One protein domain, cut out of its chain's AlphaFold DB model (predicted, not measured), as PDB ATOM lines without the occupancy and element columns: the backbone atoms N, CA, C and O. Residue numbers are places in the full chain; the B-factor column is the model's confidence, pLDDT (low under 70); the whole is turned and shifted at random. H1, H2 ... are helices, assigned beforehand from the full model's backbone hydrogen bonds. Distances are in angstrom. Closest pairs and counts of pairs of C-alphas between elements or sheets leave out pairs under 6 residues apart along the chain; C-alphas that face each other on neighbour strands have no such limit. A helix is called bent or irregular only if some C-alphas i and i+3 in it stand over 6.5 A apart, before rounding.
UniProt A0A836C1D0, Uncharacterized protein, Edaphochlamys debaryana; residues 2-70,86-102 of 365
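This is residues 2 to 70 and 86 to 102 of the 365 residues of an uncharacterized protein of Edaphochlamys debaryana (UniProt A0A836C1D0). Two long helices make a long, open fork: H1a and H2 are its two prongs, with an empty gap between them, and the short arm H1b, after a bend in H1, joins them at the closed end. The third helix, H3, packs on that closed end with residues 94 to 101, while residues 2 to 24, of which 3 to 24 belong to H1, and residues 47 to 56 of H2 stand free. The printed part has 86 residues with three named helices, H1, H2 and H3 in that order, and no named strand; the class is all helix. The whole is loose, with a radius of gyration of the C-alphas of 16.4 A, and elongated, spanning 48 by 28 by 22 A.

The longest helix, H1, residues 3 to 35, was assigned as one helix by its hydrogen bonds, but it is bent: C-alphas 23 and 26 are 7.0 A apart. Its arms, H1a with residues 3 to 23 and H1b with residues 26 to 35, stand at a steep tilt of 43 degrees. H2, residues 38 to 63, touches H1b with residues 38 to 45 alone; the closest C-alphas, those of Gly 33 and Ala 41, are 4.9 A apart. H1b and H2 run opposite ways at a steep tilt of 59 degrees. H3, residues 86 to 102, touches H1b with residues 97 to 101 alone, the closest C-alphas being those of Pro 26 and Ala 97 at 6.3 A. H1b and H3 are only just about perpendicular, at 72 degrees. Residues 94 to 98 of H3 touch residues 38 to 42 of H2, where the closest C-alphas, those of Arg 38 and Ile 98, are 7.2 A apart. H2 and H3 run opposite ways at a tilt of 37 degrees, only just steep. The helix packing is mostly crossed: 0 of these 3 touching pairs are at a shallow tilt. H1a is apart from both H2 and H3. Each O i to N i+4 pair is within hydrogen-bond range in H1a, against 5 of 6 in H1b, 21 of 22 in H2 and 12 of 13 in H3.

H1a begins at C-alpha 3, (167.433, 226.146, 219.463), and measures 30.6 A from first to last C-alpha; H1b measures 14.6 A. H2 measures 36.4 A and begins at C-alpha 38, (192.594, 211.441, 254.302). H3 measures 25.7 A and ends at C-alpha 102, (182.255, 210.689, 258.571); it is irregular, with C-alphas 99 and 102 at 7.0 A.

The two C-alphas farthest apart, those of Gly 2 and Gly 37, are 50.6 A apart. The link from H1 to H2 is tight, with 2 residues. The link from H2 to H3 runs across the cut: residues 71 to 85 are not printed, and C-alphas 70 and 86 are 20.5 A apart. The mean pLDDT of the printed part is 84.2, and residues 2 to 3 and 65 to 68 are under 70.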
ATOM      1  N   GLY A   2     162.483 226.640 218.958       51.91
ATOM      2  CA  GLY A   2     163.815 227.179 218.637       51.91
ATOM      3  C   GLY A   2     164.978 226.538 219.406       51.91
ATOM      4  O   GLY A   2     164.781 225.941 220.461       51.91
ATOM      5  N   ALA A   3     166.205 226.727 218.903       64.44
ATOM      6  CA  ALA A   3     167.433 226.146 219.463       64.44
ATOM      7  C   ALA A   3     167.652 226.448 220.962       64.44
ATOM      8  O   ALA A   3     168.175 225.603 221.688       64.44
ATOM      9  N   GLY A   4     167.180 227.603 221.450       74.50
ATOM     10  CA  GLY A   4     167.236 227.968 222.870       74.50
ATOM     11  C   GLY A   4     166.521 226.980 223.802       74.50
ATOM     12  O   GLY A   4     166.993 226.753 224.911       74.50
ATOM     13  N   THR A   5     165.442 226.324 223.355       85.56
ATOM     14  CA  THR A   5     164.772 225.272 224.145       85.56
ATOM     15  C   THR A   5     165.661 224.037 224.290       85.56
ATOM     16  O   THR A   5     165.761 223.485 225.383       85.56
ATOM     17  N   GLY A   6     166.349 223.629 223.217       86.31
ATOM     18  CA  GLY A   6     167.290 222.506 223.252       86.31
ATOM     19  C   GLY A   6     168.487 222.786 224.162       86.31
ATOM     20  O   GLY A   6     168.812 221.964 225.016       86.31
ATOM     21  N   ALA A   7     169.082 223.977 224.044       87.06
ATOM     22  CA  ALA A   7     170.185 224.412 224.902       87.06
ATOM     23  C   ALA A   7     169.783 224.493 226.388       87.06
ATOM     24  O   ALA A   7     170.538 224.049 227.249       87.06
ATOM     25  N   PHE A   8     168.580 224.997 226.693       87.31
ATOM     26  CA  PHE A   8     168.056 225.041 228.061       87.31
ATOM     27  C   PHE A   8     167.878 223.637 228.658       87.31
ATOM     28  O   PHE A   8     168.383 223.368 229.746       87.31
ATOM     29  N   VAL A   9     167.222 222.721 227.933       90.69
ATOM     30  CA  VAL A   9     167.008 221.339 228.400       90.69
ATOM     31  C   VAL A   9     168.339 220.604 228.584       90.69
ATOM     32  O   VAL A   9     168.531 219.960 229.615       90.69
ATOM     33  N   ALA A  10     169.283 220.748 227.648       89.38
ATOM     34  CA  ALA A  10     170.628 220.188 227.785       89.38
ATOM     35  C   ALA A  10     171.351 220.746 229.025       89.38
ATOM     36  O   ALA A  10     171.886 219.973 229.818       89.38
ATOM     37  N   GLY A  11     171.289 222.064 229.248       89.56
ATOM     38  CA  GLY A  11     171.831 222.714 230.444       89.56
ATOM     39  C   GLY A  11     171.256 222.138 231.740       89.56
ATOM     40  O   GLY A  11     172.018 221.766 232.630       89.56
ATOM     41  N   CYS A  12     169.932 221.966 231.825       90.88
ATOM     42  CA  CYS A  12     169.281 221.335 232.975       90.88
ATOM     43  C   CYS A  12     169.750 219.888 233.207       90.88
ATOM     44  O   CYS A  12     170.031 219.521 234.349       90.88
ATOM     45  N   VAL A  13     169.871 219.075 232.150       93.06
ATOM     46  CA  VAL A  13     170.339 217.679 232.251       93.06
ATOM     47  C   VAL A  13     171.798 217.613 232.713       93.06
ATOM     48  O   VAL A  13     172.113 216.865 233.640       93.06
ATOM     49  N   CYS A  14     172.683 218.436 232.146       91.00
ATOM     50  CA  CYS A  14     174.082 218.522 232.570       91.00
ATOM     51  C   CYS A  14     174.217 219.014 234.022       91.00
ATOM     52  O   CYS A  14     175.007 218.454 234.783       91.00
ATOM     53  N   SER A  15     173.424 220.006 234.443       88.12
ATOM     54  CA  SER A  15     173.398 220.475 235.837       88.12
ATOM     55  C   SER A  15     172.891 219.407 236.811       88.12
ATOM     56  O   SER A  15     173.458 219.257 237.893       88.12
ATOM     57  N   ALA A  16     171.875 218.624 236.435       89.62
ATOM     58  CA  ALA A  16     171.390 217.508 237.248       89.62
ATOM     59  C   ALA A  16     172.459 216.410 237.401       89.62
ATOM     60  O   ALA A  16     172.718 215.955 238.516       89.62
ATOM     61  N   ALA A  17     173.141 216.040 236.311       91.31
ATOM     62  CA  ALA A  17     174.245 215.079 236.342       91.31
ATOM     63  C   ALA A  17     175.418 215.564 237.218       91.31
ATOM     64  O   ALA A  17     175.955 214.792 238.015       91.31
ATOM     65  N   ALA A  18     175.773 216.852 237.140       88.69
ATOM     66  CA  ALA A  18     176.785 217.459 238.005       88.69
ATOM     67  C   ALA A  18     176.375 217.445 239.492       88.69
ATOM     68  O   ALA A  18     177.208 217.169 240.354       88.69
ATOM     69  N   GLY A  19     175.092 217.669 239.802       86.69
ATOM     70  CA  GLY A  19     174.553 217.548 241.161       86.69
ATOM     71  C   GLY A  19     174.652 216.123 241.722       86.69
ATOM     72  O   GLY A  19     175.073 215.939 242.865       86.69
ATOM     73  N   VAL A  20     174.353 215.105 240.907       88.44
ATOM     74  CA  VAL A  20     174.544 213.690 241.284       88.44
ATOM     75  C   VAL A  20     176.024 213.388 241.545       88.44
ATOM     76  O   VAL A  20     176.356 212.801 242.575       88.44
ATOM     77  N   ALA A  21     176.929 213.842 240.671       87.88
ATOM     78  CA  ALA A  21     178.370 213.667 240.856       87.88
ATOM     79  C   ALA A  21     178.887 214.348 242.140       87.88
ATOM     80  O   ALA A  21     179.670 213.750 242.883       87.88
ATOM     81  N   MET A  22     178.400 215.554 242.453       84.69
ATOM     82  CA  MET A  22     178.715 216.263 243.698       84.69
ATOM     83  C   MET A  22     178.275 215.461 244.932       84.69
ATOM     84  O   MET A  22     179.057 215.319 245.869       84.69
ATOM     85  N   GLY A  23     177.077 214.865 244.913       83.00
ATOM     86  CA  GLY A  23     176.587 213.995 245.992       83.00
ATOM     87  C   GLY A  23     177.425 212.726 246.208       83.00
ATOM     88  O   GLY A  23     177.565 212.263 247.340       83.00
ATOM     89  N   VAL A  24     178.032 212.190 245.144       86.06
ATOM     90  CA  VAL A  24     178.926 211.015 245.180       86.06
ATOM     91  C   VAL A  24     180.344 211.367 245.667       86.06
ATOM     92  O   VAL A  24     181.020 210.528 246.270       86.06
ATOM     93  N   GLN A  25     180.795 212.611 245.471       84.44
ATOM     94  CA  GLN A  25     182.165 213.066 245.747       84.44
ATOM     95  C   GLN A  25     182.682 212.774 247.178       84.44
ATOM     96  O   GLN A  25     183.827 212.322 247.294       84.44
ATOM     97  N   PRO A  26     181.910 212.942 248.278       82.56
ATOM     98  CA  PRO A  26     182.375 212.564 249.613       82.56
ATOM     99  C   PRO A  26     182.629 211.060 249.735       82.56
ATOM    100  O   PRO A  26     183.605 210.662 250.362       82.56
ATOM    101  N   GLY A  27     181.797 210.221 249.109       82.56
ATOM    102  CA  GLY A  27     181.983 208.768 249.094       82.56
ATOM    103  C   GLY A  27     183.290 208.366 248.410       82.56
ATOM    104  O   GLY A  27     184.055 207.578 248.964       82.56
ATOM    105  N   VAL A  28     183.595 208.976 247.261       85.31
ATOM    106  CA  VAL A  28     184.865 208.774 246.538       85.31
ATOM    107  C   VAL A  28     186.059 209.218 247.385       85.31
ATOM    108  O   VAL A  28     186.987 208.433 247.580       85.31
ATOM    109  N   ASN A  29     186.013 210.421 247.968       83.94
ATOM    110  CA  ASN A  29     187.082 210.928 248.836       83.94
ATOM    111  C   ASN A  29     187.283 210.058 250.091       83.94
ATOM    112  O   ASN A  29     188.419 209.858 250.519       83.94
ATOM    113  N   LEU A  30     186.214 209.500 250.671       83.44
ATOM    114  CA  LEU A  30     186.302 208.566 251.800       83.44
ATOM    115  C   LEU A  30     186.890 207.212 251.390       83.44
ATOM    116  O   LEU A  30     187.620 206.604 252.169       83.44
ATOM    117  N   THR A  31     186.585 206.704 250.195       86.00
ATOM    118  CA  THR A  31     187.171 205.453 249.683       86.00
ATOM    119  C   THR A  31     188.654 205.633 249.370       86.00
ATOM    120  O   THR A  31     189.474 204.878 249.889       86.00
ATOM    121  N   LEU A  32     189.023 206.687 248.638       84.06
ATOM    122  CA  LEU A  32     190.422 207.025 248.363       84.06
ATOM    123  C   LEU A  32     191.200 207.293 249.667       84.06
ATOM    124  O   LEU A  32     192.301 206.780 249.854       84.06
ATOM    125  N   GLY A  33     190.585 207.998 250.623       85.00
ATOM    126  CA  GLY A  33     191.161 208.307 251.935       85.00
ATOM    127  C   GLY A  33     191.430 207.102 252.841       85.00
ATOM    128  O   GLY A  33     192.213 207.241 253.781       85.00
ATOM    129  N   ARG A  34     190.842 205.927 252.561       86.56
ATOM    130  CA  ARG A  34     191.201 204.654 253.218       86.56
ATOM    131  C   ARG A  34     192.463 204.020 252.627       86.56
ATOM    132  O   ARG A  34     193.167 203.335 253.356       86.56
ATOM    133  N   GLY A  35     192.743 204.242 251.340       88.38
ATOM    134  CA  GLY A  35     193.901 203.670 250.644       88.38
ATOM    135  C   GLY A  35     195.171 204.519 250.739       88.38
ATOM    136  O   GLY A  35     196.245 203.978 250.974       88.38
ATOM    137  N   VAL A  36     195.057 205.845 250.586       87.06
ATOM    138  CA  VAL A  36     196.216 206.774 250.565       87.06
ATOM    139  C   VAL A  36     196.237 207.771 251.730       87.06
ATOM    140  O   VAL A  36     197.108 208.632 251.802       87.06
ATOM    141  N   GLY A  37     195.286 207.667 252.662       84.50
ATOM    142  CA  GLY A  37     195.135 208.594 253.784       84.50
ATOM    143  C   GLY A  37     194.317 209.847 253.442       84.50
ATOM    144  O   GLY A  37     194.298 210.335 252.311       84.50
ATOM    145  N   ARG A  38     193.620 210.386 254.454       75.38
ATOM    146  CA  ARG A  38     192.594 211.441 254.302       75.38
ATOM    147  C   ARG A  38     193.091 212.682 253.549       75.38
ATOM    148  O   ARG A  38     192.401 213.151 252.654       75.38
ATOM    149  N   SER A  39     194.275 213.192 253.894       78.88
ATOM    150  CA  SER A  39     194.809 214.440 253.327       78.88
ATOM    151  C   SER A  39     195.335 214.278 251.898       78.88
ATOM    152  O   SER A  39     195.144 215.170 251.072       78.88
ATOM    153  N   LEU A  40     195.964 213.139 251.586       83.69
ATOM    154  CA  LEU A  40     196.435 212.850 250.228       83.69
ATOM    155  C   LEU A  40     195.276 212.519 249.286       83.69
ATOM    156  O   LEU A  40     195.387 212.802 248.102       83.69
ATOM    157  N   ALA A  41     194.144 212.011 249.785       83.06
ATOM    158  CA  ALA A  41     192.941 211.842 248.972       83.06
ATOM    159  C   ALA A  41     192.347 213.180 248.492       83.06
ATOM    160  O   ALA A  41     191.875 213.255 247.358       83.06
ATOM    161  N   SER A  42     192.421 214.254 249.292       81.56
ATOM    162  CA  SER A  42     192.041 215.606 248.847       81.56
ATOM    163  C   SER A  42     192.943 216.094 247.715       81.56
ATOM    164  O   SER A  42     192.440 216.542 246.687       81.56
ATOM    165  N   VAL A  43     194.269 215.997 247.893       86.25
ATOM    166  CA  VAL A  43     195.257 216.378 246.863       86.25
ATOM    167  C   VAL A  43     195.052 215.524 245.608       86.25
ATOM    168  O   VAL A  43     194.967 216.073 244.515       86.25
ATOM    169  N   VAL A  44     194.837 214.220 245.813       86.44
ATOM    170  CA  VAL A  44     194.272 213.213 244.900       86.44
ATOM    171  C   VAL A  44     193.265 213.822 243.916       86.44
ATOM    172  O   VAL A  44     193.547 214.151 242.760       86.44
ATOM    173  N   SER A  45     192.060 214.031 244.447       84.06
ATOM    174  CA  SER A  45     190.896 214.534 243.718       84.06
ATOM    175  C   SER A  45     191.091 215.943 243.143       84.06
ATOM    176  O   SER A  45     190.553 216.230 242.074       84.06
ATOM    177  N   PHE A  46     191.866 216.823 243.793       86.38
ATOM    178  CA  PHE A  46     192.141 218.164 243.260       86.38
ATOM    179  C   PHE A  46     193.091 218.164 242.065       86.38
ATOM    180  O   PHE A  46     192.847 218.916 241.126       86.38
ATOM    181  N   VAL A  47     194.130 217.327 242.051       90.81
ATOM    182  CA  VAL A  47     195.042 217.215 240.898       90.81
ATOM    183  C   VAL A  47     194.306 216.629 239.691       90.81
ATOM    184  O   VAL A  47     194.433 217.154 238.585       90.81
ATOM    185  N   VAL A  48     193.467 215.608 239.899       90.06
ATOM    186  CA  VAL A  48     192.624 215.031 238.835       90.06
ATOM    187  C   VAL A  48     191.590 216.047 238.328       90.06
ATOM    188  O   VAL A  48     191.432 216.211 237.118       90.06
ATOM    189  N   GLY A  49     190.927 216.779 239.229       89.69
ATOM    190  CA  GLY A  49     189.984 217.842 238.864       89.69
ATOM    191  C   GLY A  49     190.646 219.002 238.113       89.69
ATOM    192  O   GLY A  49     190.103 219.477 237.118       89.69
ATOM    193  N   LEU A  50     191.845 219.419 238.530       92.00
ATOM    194  CA  LEU A  50     192.635 220.442 237.846       92.00
ATOM    195  C   LEU A  50     193.045 219.987 236.441       92.00
ATOM    196  O   LEU A  50     192.897 220.756 235.496       92.00
ATOM    197  N   ALA A  51     193.492 218.740 236.275       92.88
ATOM    198  CA  ALA A  51     193.820 218.186 234.960       92.88
ATOM    199  C   ALA A  51     192.599 218.171 234.019       92.88
ATOM    200  O   ALA A  51     192.718 218.548 232.853       92.88
ATOM    201  N   ALA A  52     191.413 217.818 234.529       91.25
ATOM    202  CA  ALA A  52     190.167 217.875 233.763       91.25
ATOM    203  C   ALA A  52     189.768 219.316 233.379       91.25
ATOM    204  O   ALA A  52     189.338 219.551 232.251       91.25
ATOM    205  N   LEU A  53     189.956 220.291 234.276       90.94
ATOM    206  CA  LEU A  53     189.700 221.712 234.003       90.94
ATOM    207  C   LEU A  53     190.693 222.307 232.992       90.94
ATOM    208  O   LEU A  53     190.288 223.085 232.130       90.94
ATOM    209  N   VAL A  54     191.969 221.914 233.046       91.94
ATOM    210  CA  VAL A  54     192.987 222.304 232.054       91.94
ATOM    211  C   VAL A  54     192.672 221.697 230.683       91.94
ATOM    212  O   VAL A  54     192.753 222.399 229.678       91.94
ATOM    213  N   LEU A  55     192.245 220.430 230.626       91.31
ATOM    214  CA  LEU A  55     191.791 219.808 229.380       91.31
ATOM    215  C   LEU A  55     190.554 220.519 228.811       91.31
ATOM    216  O   LEU A  55     190.520 220.799 227.614       91.31
ATOM    217  N   TYR A  56     189.574 220.863 229.654       89.56
ATOM    218  CA  TYR A  56     188.413 221.655 229.237       89.56
ATOM    219  C   TYR A  56     188.835 223.014 228.658       89.56
ATOM    220  O   TYR A  56     188.429 223.334 227.546       89.56
ATOM    221  N   PHE A  57     189.712 223.763 229.335       88.50
ATOM    222  CA  PHE A  57     190.253 225.034 228.834       88.50
ATOM    223  C   PHE A  57     190.928 224.897 227.456       88.50
ATOM    224  O   PHE A  57     190.691 225.715 226.567       88.50
ATOM    225  N   VAL A  58     191.725 223.846 227.238       89.06
ATOM    226  CA  VAL A  58     192.363 223.589 225.934       89.06
ATOM    227  C   VAL A  58     191.321 223.288 224.847       89.06
ATOM    228  O   VAL A  58     191.442 223.788 223.728       89.06
ATOM    229  N   VAL A  59     190.276 222.517 225.156       88.50
ATOM    230  CA  VAL A  59     189.186 222.219 224.206       88.50
ATOM    231  C   VAL A  59     188.329 223.458 223.911       88.50
ATOM    232  O   VAL A  59     187.944 223.664 222.761       88.50
ATOM    233  N   ASP A  60     188.069 224.301 224.908       86.25
ATOM    234  CA  ASP A  60     187.241 225.508 224.793       86.25
ATOM    235  C   ASP A  60     187.914 226.609 223.950       86.25
ATOM    236  O   ASP A  60     187.264 227.223 223.104       86.25
ATOM    237  N   VAL A  61     189.233 226.798 224.105       84.31
ATOM    238  CA  VAL A  61     190.015 227.803 223.355       84.31
ATOM    239  C   VAL A  61     190.454 227.308 221.969       84.31
ATOM    240  O   VAL A  61     190.456 228.090 221.018       84.31
ATOM    241  N   TYR A  62     190.833 226.030 221.821       83.25
ATOM    242  CA  TYR A  62     191.455 225.519 220.582       83.25
ATOM    243  C   TYR A  62     190.634 224.458 219.830       83.25
ATOM    244  O   TYR A  62     190.885 224.224 218.648       83.25
ATOM    245  N   GLY A  63     189.671 223.798 220.481       73.88
ATOM    246  CA  GLY A  63     188.901 222.693 219.892       73.88
ATOM    247  C   GLY A  63     187.664 223.123 219.098       73.88
ATOM    248  O   GLY A  63     187.257 222.424 218.167       73.88
ATOM    249  N   VAL A  64     187.067 224.273 219.425       75.06
ATOM    250  CA  VAL A  64     185.826 224.762 218.800       75.06
ATOM    251  C   VAL A  64     186.123 225.884 217.800       75.06
ATOM    252  O   VAL A  64     186.730 226.899 218.137       75.06
ATOM    253  N   ARG A  65     185.632 225.755 216.559       54.19
ATOM    254  CA  ARG A  65     185.616 226.869 215.591       54.19
ATOM    255  C   ARG A  65     184.612 227.927 216.064       54.19
ATOM    256  O   ARG A  65     183.415 227.774 215.844       54.19
ATOM    257  N   GLY A  66     185.119 228.970 216.721       59.12
ATOM    258  CA  GLY A  66     184.316 229.960 217.452       59.12
ATOM    259  C   GLY A  66     184.362 229.807 218.980       59.12
ATOM    260  O   GLY A  66     183.478 230.328 219.651       59.12
ATOM    261  N   GLY A  67     185.352 229.080 219.513       55.66
ATOM    262  CA  GLY A  67     185.633 228.970 220.948       55.66
ATOM    263  C   GLY A  67     186.039 230.290 221.617       55.66
ATOM    264  O   GLY A  67     186.147 231.334 220.964       55.66
ATOM    265  N   ALA A  68     186.243 230.255 222.935       63.09
ATOM    266  CA  ALA A  68     186.502 231.457 223.724       63.09
ATOM    267  C   ALA A  68     187.796 232.173 223.302       63.09
ATOM    268  O   ALA A  68     188.809 231.554 222.968       63.09
ATOM    269  N   THR A  69     187.777 233.508 223.344       71.88
ATOM    270  CA  THR A  69     188.955 234.324 223.024       71.88
ATOM    271  C   THR A  69     190.090 234.005 223.996       71.88
ATOM    272  O   THR A  69     189.909 234.109 225.209       71.88
ATOM    273  N   ALA A  70     191.259 233.631 223.466       76.19
ATOM    274  CA  ALA A  70     192.409 233.242 224.277       76.19
ATOM    275  C   ALA A  70     192.755 234.329 225.324       76.19
ATOM    276  O   ALA A  70     192.796 235.518 224.979       76.19
ATOM    277  N   GLY A  86     188.380 232.254 244.238       85.31
ATOM    278  CA  GLY A  86     187.317 231.268 243.987       85.31
ATOM    279  C   GLY A  86     187.770 229.805 244.148       85.31
ATOM    280  O   GLY A  86     187.024 228.976 244.671       85.31
ATOM    281  N   GLY A  87     189.026 229.496 243.800       85.19
ATOM    282  CA  GLY A  87     189.617 228.171 244.028       85.19
ATOM    283  C   GLY A  87     189.766 227.807 245.514       85.19
ATOM    284  O   GLY A  87     189.582 226.646 245.885       85.19
ATOM    285  N   LEU A  88     190.017 228.792 246.382       88.56
ATOM    286  CA  LEU A  88     190.123 228.594 247.832       88.56
ATOM    287  C   LEU A  88     188.760 228.253 248.453       88.56
ATOM    288  O   LEU A  88     188.692 227.408 249.344       88.56
ATOM    289  N   CYS A  89     187.666 228.824 247.938       87.50
ATOM    290  CA  CYS A  89     186.306 228.447 248.338       87.50
ATOM    291  C   CYS A  89     185.999 226.975 248.002       87.50
ATOM    292  O   CYS A  89     185.410 226.264 248.820       87.50
ATOM    293  N   GLY A  90     186.449 226.493 246.837       86.88
ATOM    294  CA  GLY A  90     186.356 225.078 246.458       86.88
ATOM    295  C   GLY A  90     187.193 224.163 247.360       86.88
ATOM    296  O   GLY A  90     186.700 223.135 247.829       86.88
ATOM    297  N   ALA A  91     188.436 224.556 247.663       86.69
ATOM    298  CA  ALA A  91     189.306 223.838 248.597       86.69
ATOM    299  C   ALA A  91     188.690 223.738 250.005       86.69
ATOM    300  O   ALA A  91     188.675 222.656 250.595       86.69
ATOM    301  N   TRP A  92     188.112 224.834 250.507       90.31
ATOM    302  CA  TRP A  92     187.399 224.875 251.785       90.31
ATOM    303  C   TRP A  92     186.194 223.924 251.811       90.31
ATOM    304  O   TRP A  92     186.078 223.113 252.728       90.31
ATOM    305  N   TYR A  93     185.341 223.954 250.781       88.56
ATOM    306  CA  TYR A  93     184.200 223.039 250.644       88.56
ATOM    307  C   TYR A  93     184.622 221.560 250.738       88.56
ATOM    308  O   TYR A  93     184.045 220.794 251.513       88.56
ATOM    309  N   VAL A  94     185.674 221.161 250.013       85.44
ATOM    310  CA  VAL A  94     186.184 219.778 250.046       85.44
ATOM    311  C   VAL A  94     186.828 219.435 251.395       85.44
ATOM    312  O   VAL A  94     186.639 218.321 251.885       85.44
ATOM    313  N   ALA A  95     187.545 220.367 252.027       86.88
ATOM    314  CA  ALA A  95     188.125 220.161 253.355       86.88
ATOM    315  C   ALA A  95     187.033 219.919 254.413       86.88
ATOM    316  O   ALA A  95     187.094 218.926 255.142       86.88
ATOM    317  N   VAL A  96     185.987 220.753 254.435       89.56
ATOM    318  CA  VAL A  96     184.803 220.554 255.287       89.56
ATOM    319  C   VAL A  96     184.150 219.203 254.979       89.56
ATOM    320  O   VAL A  96     183.864 218.443 255.904       89.56
ATOM    321  N   ALA A  97     183.996 218.824 253.706       87.19
ATOM    322  CA  ALA A  97     183.435 217.523 253.348       87.19
ATOM    323  C   ALA A  97     184.265 216.335 253.883       87.19
ATOM    324  O   ALA A  97     183.696 215.391 254.429       87.19
ATOM    325  N   ILE A  98     185.598 216.377 253.796       85.31
ATOM    326  CA  ILE A  98     186.489 215.301 254.280       85.31
ATOM    327  C   ILE A  98     186.540 215.231 255.816       85.31
ATOM    328  O   ILE A  98     186.740 214.147 256.383       85.31
ATOM    329  N   VAL A  99     186.345 216.355 256.510       86.56
ATOM    330  CA  VAL A  99     186.261 216.402 257.979       86.56
ATOM    331  C   VAL A  99     184.903 215.896 258.476       86.56
ATOM    332  O   VAL A  99     184.880 215.051 259.370       86.56
ATOM    333  N   PHE A 100     183.797 216.360 257.884       88.31
ATOM    334  CA  PHE A 100     182.447 216.188 258.433       88.31
ATOM    335  C   PHE A 100     181.609 215.065 257.800       88.31
ATOM    336  O   PHE A 100     180.700 214.573 258.469       88.31
ATOM    337  N   ALA A 101     181.905 214.575 256.588       87.25
ATOM    338  CA  ALA A 101     181.176 213.433 256.009       87.25
ATOM    339  C   ALA A 101     181.188 212.152 256.881       87.25
ATOM    340  O   ALA A 101     180.149 211.494 256.931       87.25
ATOM    341  N   PRO A 102     182.273 211.802 257.613       82.56
ATOM    342  CA  PRO A 102     182.255 210.689 258.571       82.56
ATOM    343  C   PRO A 102     181.326 210.887 259.776       82.56
ATOM    344  O   PRO A 102     180.976 209.910 260.425       82.56
TER     345      PRO A 102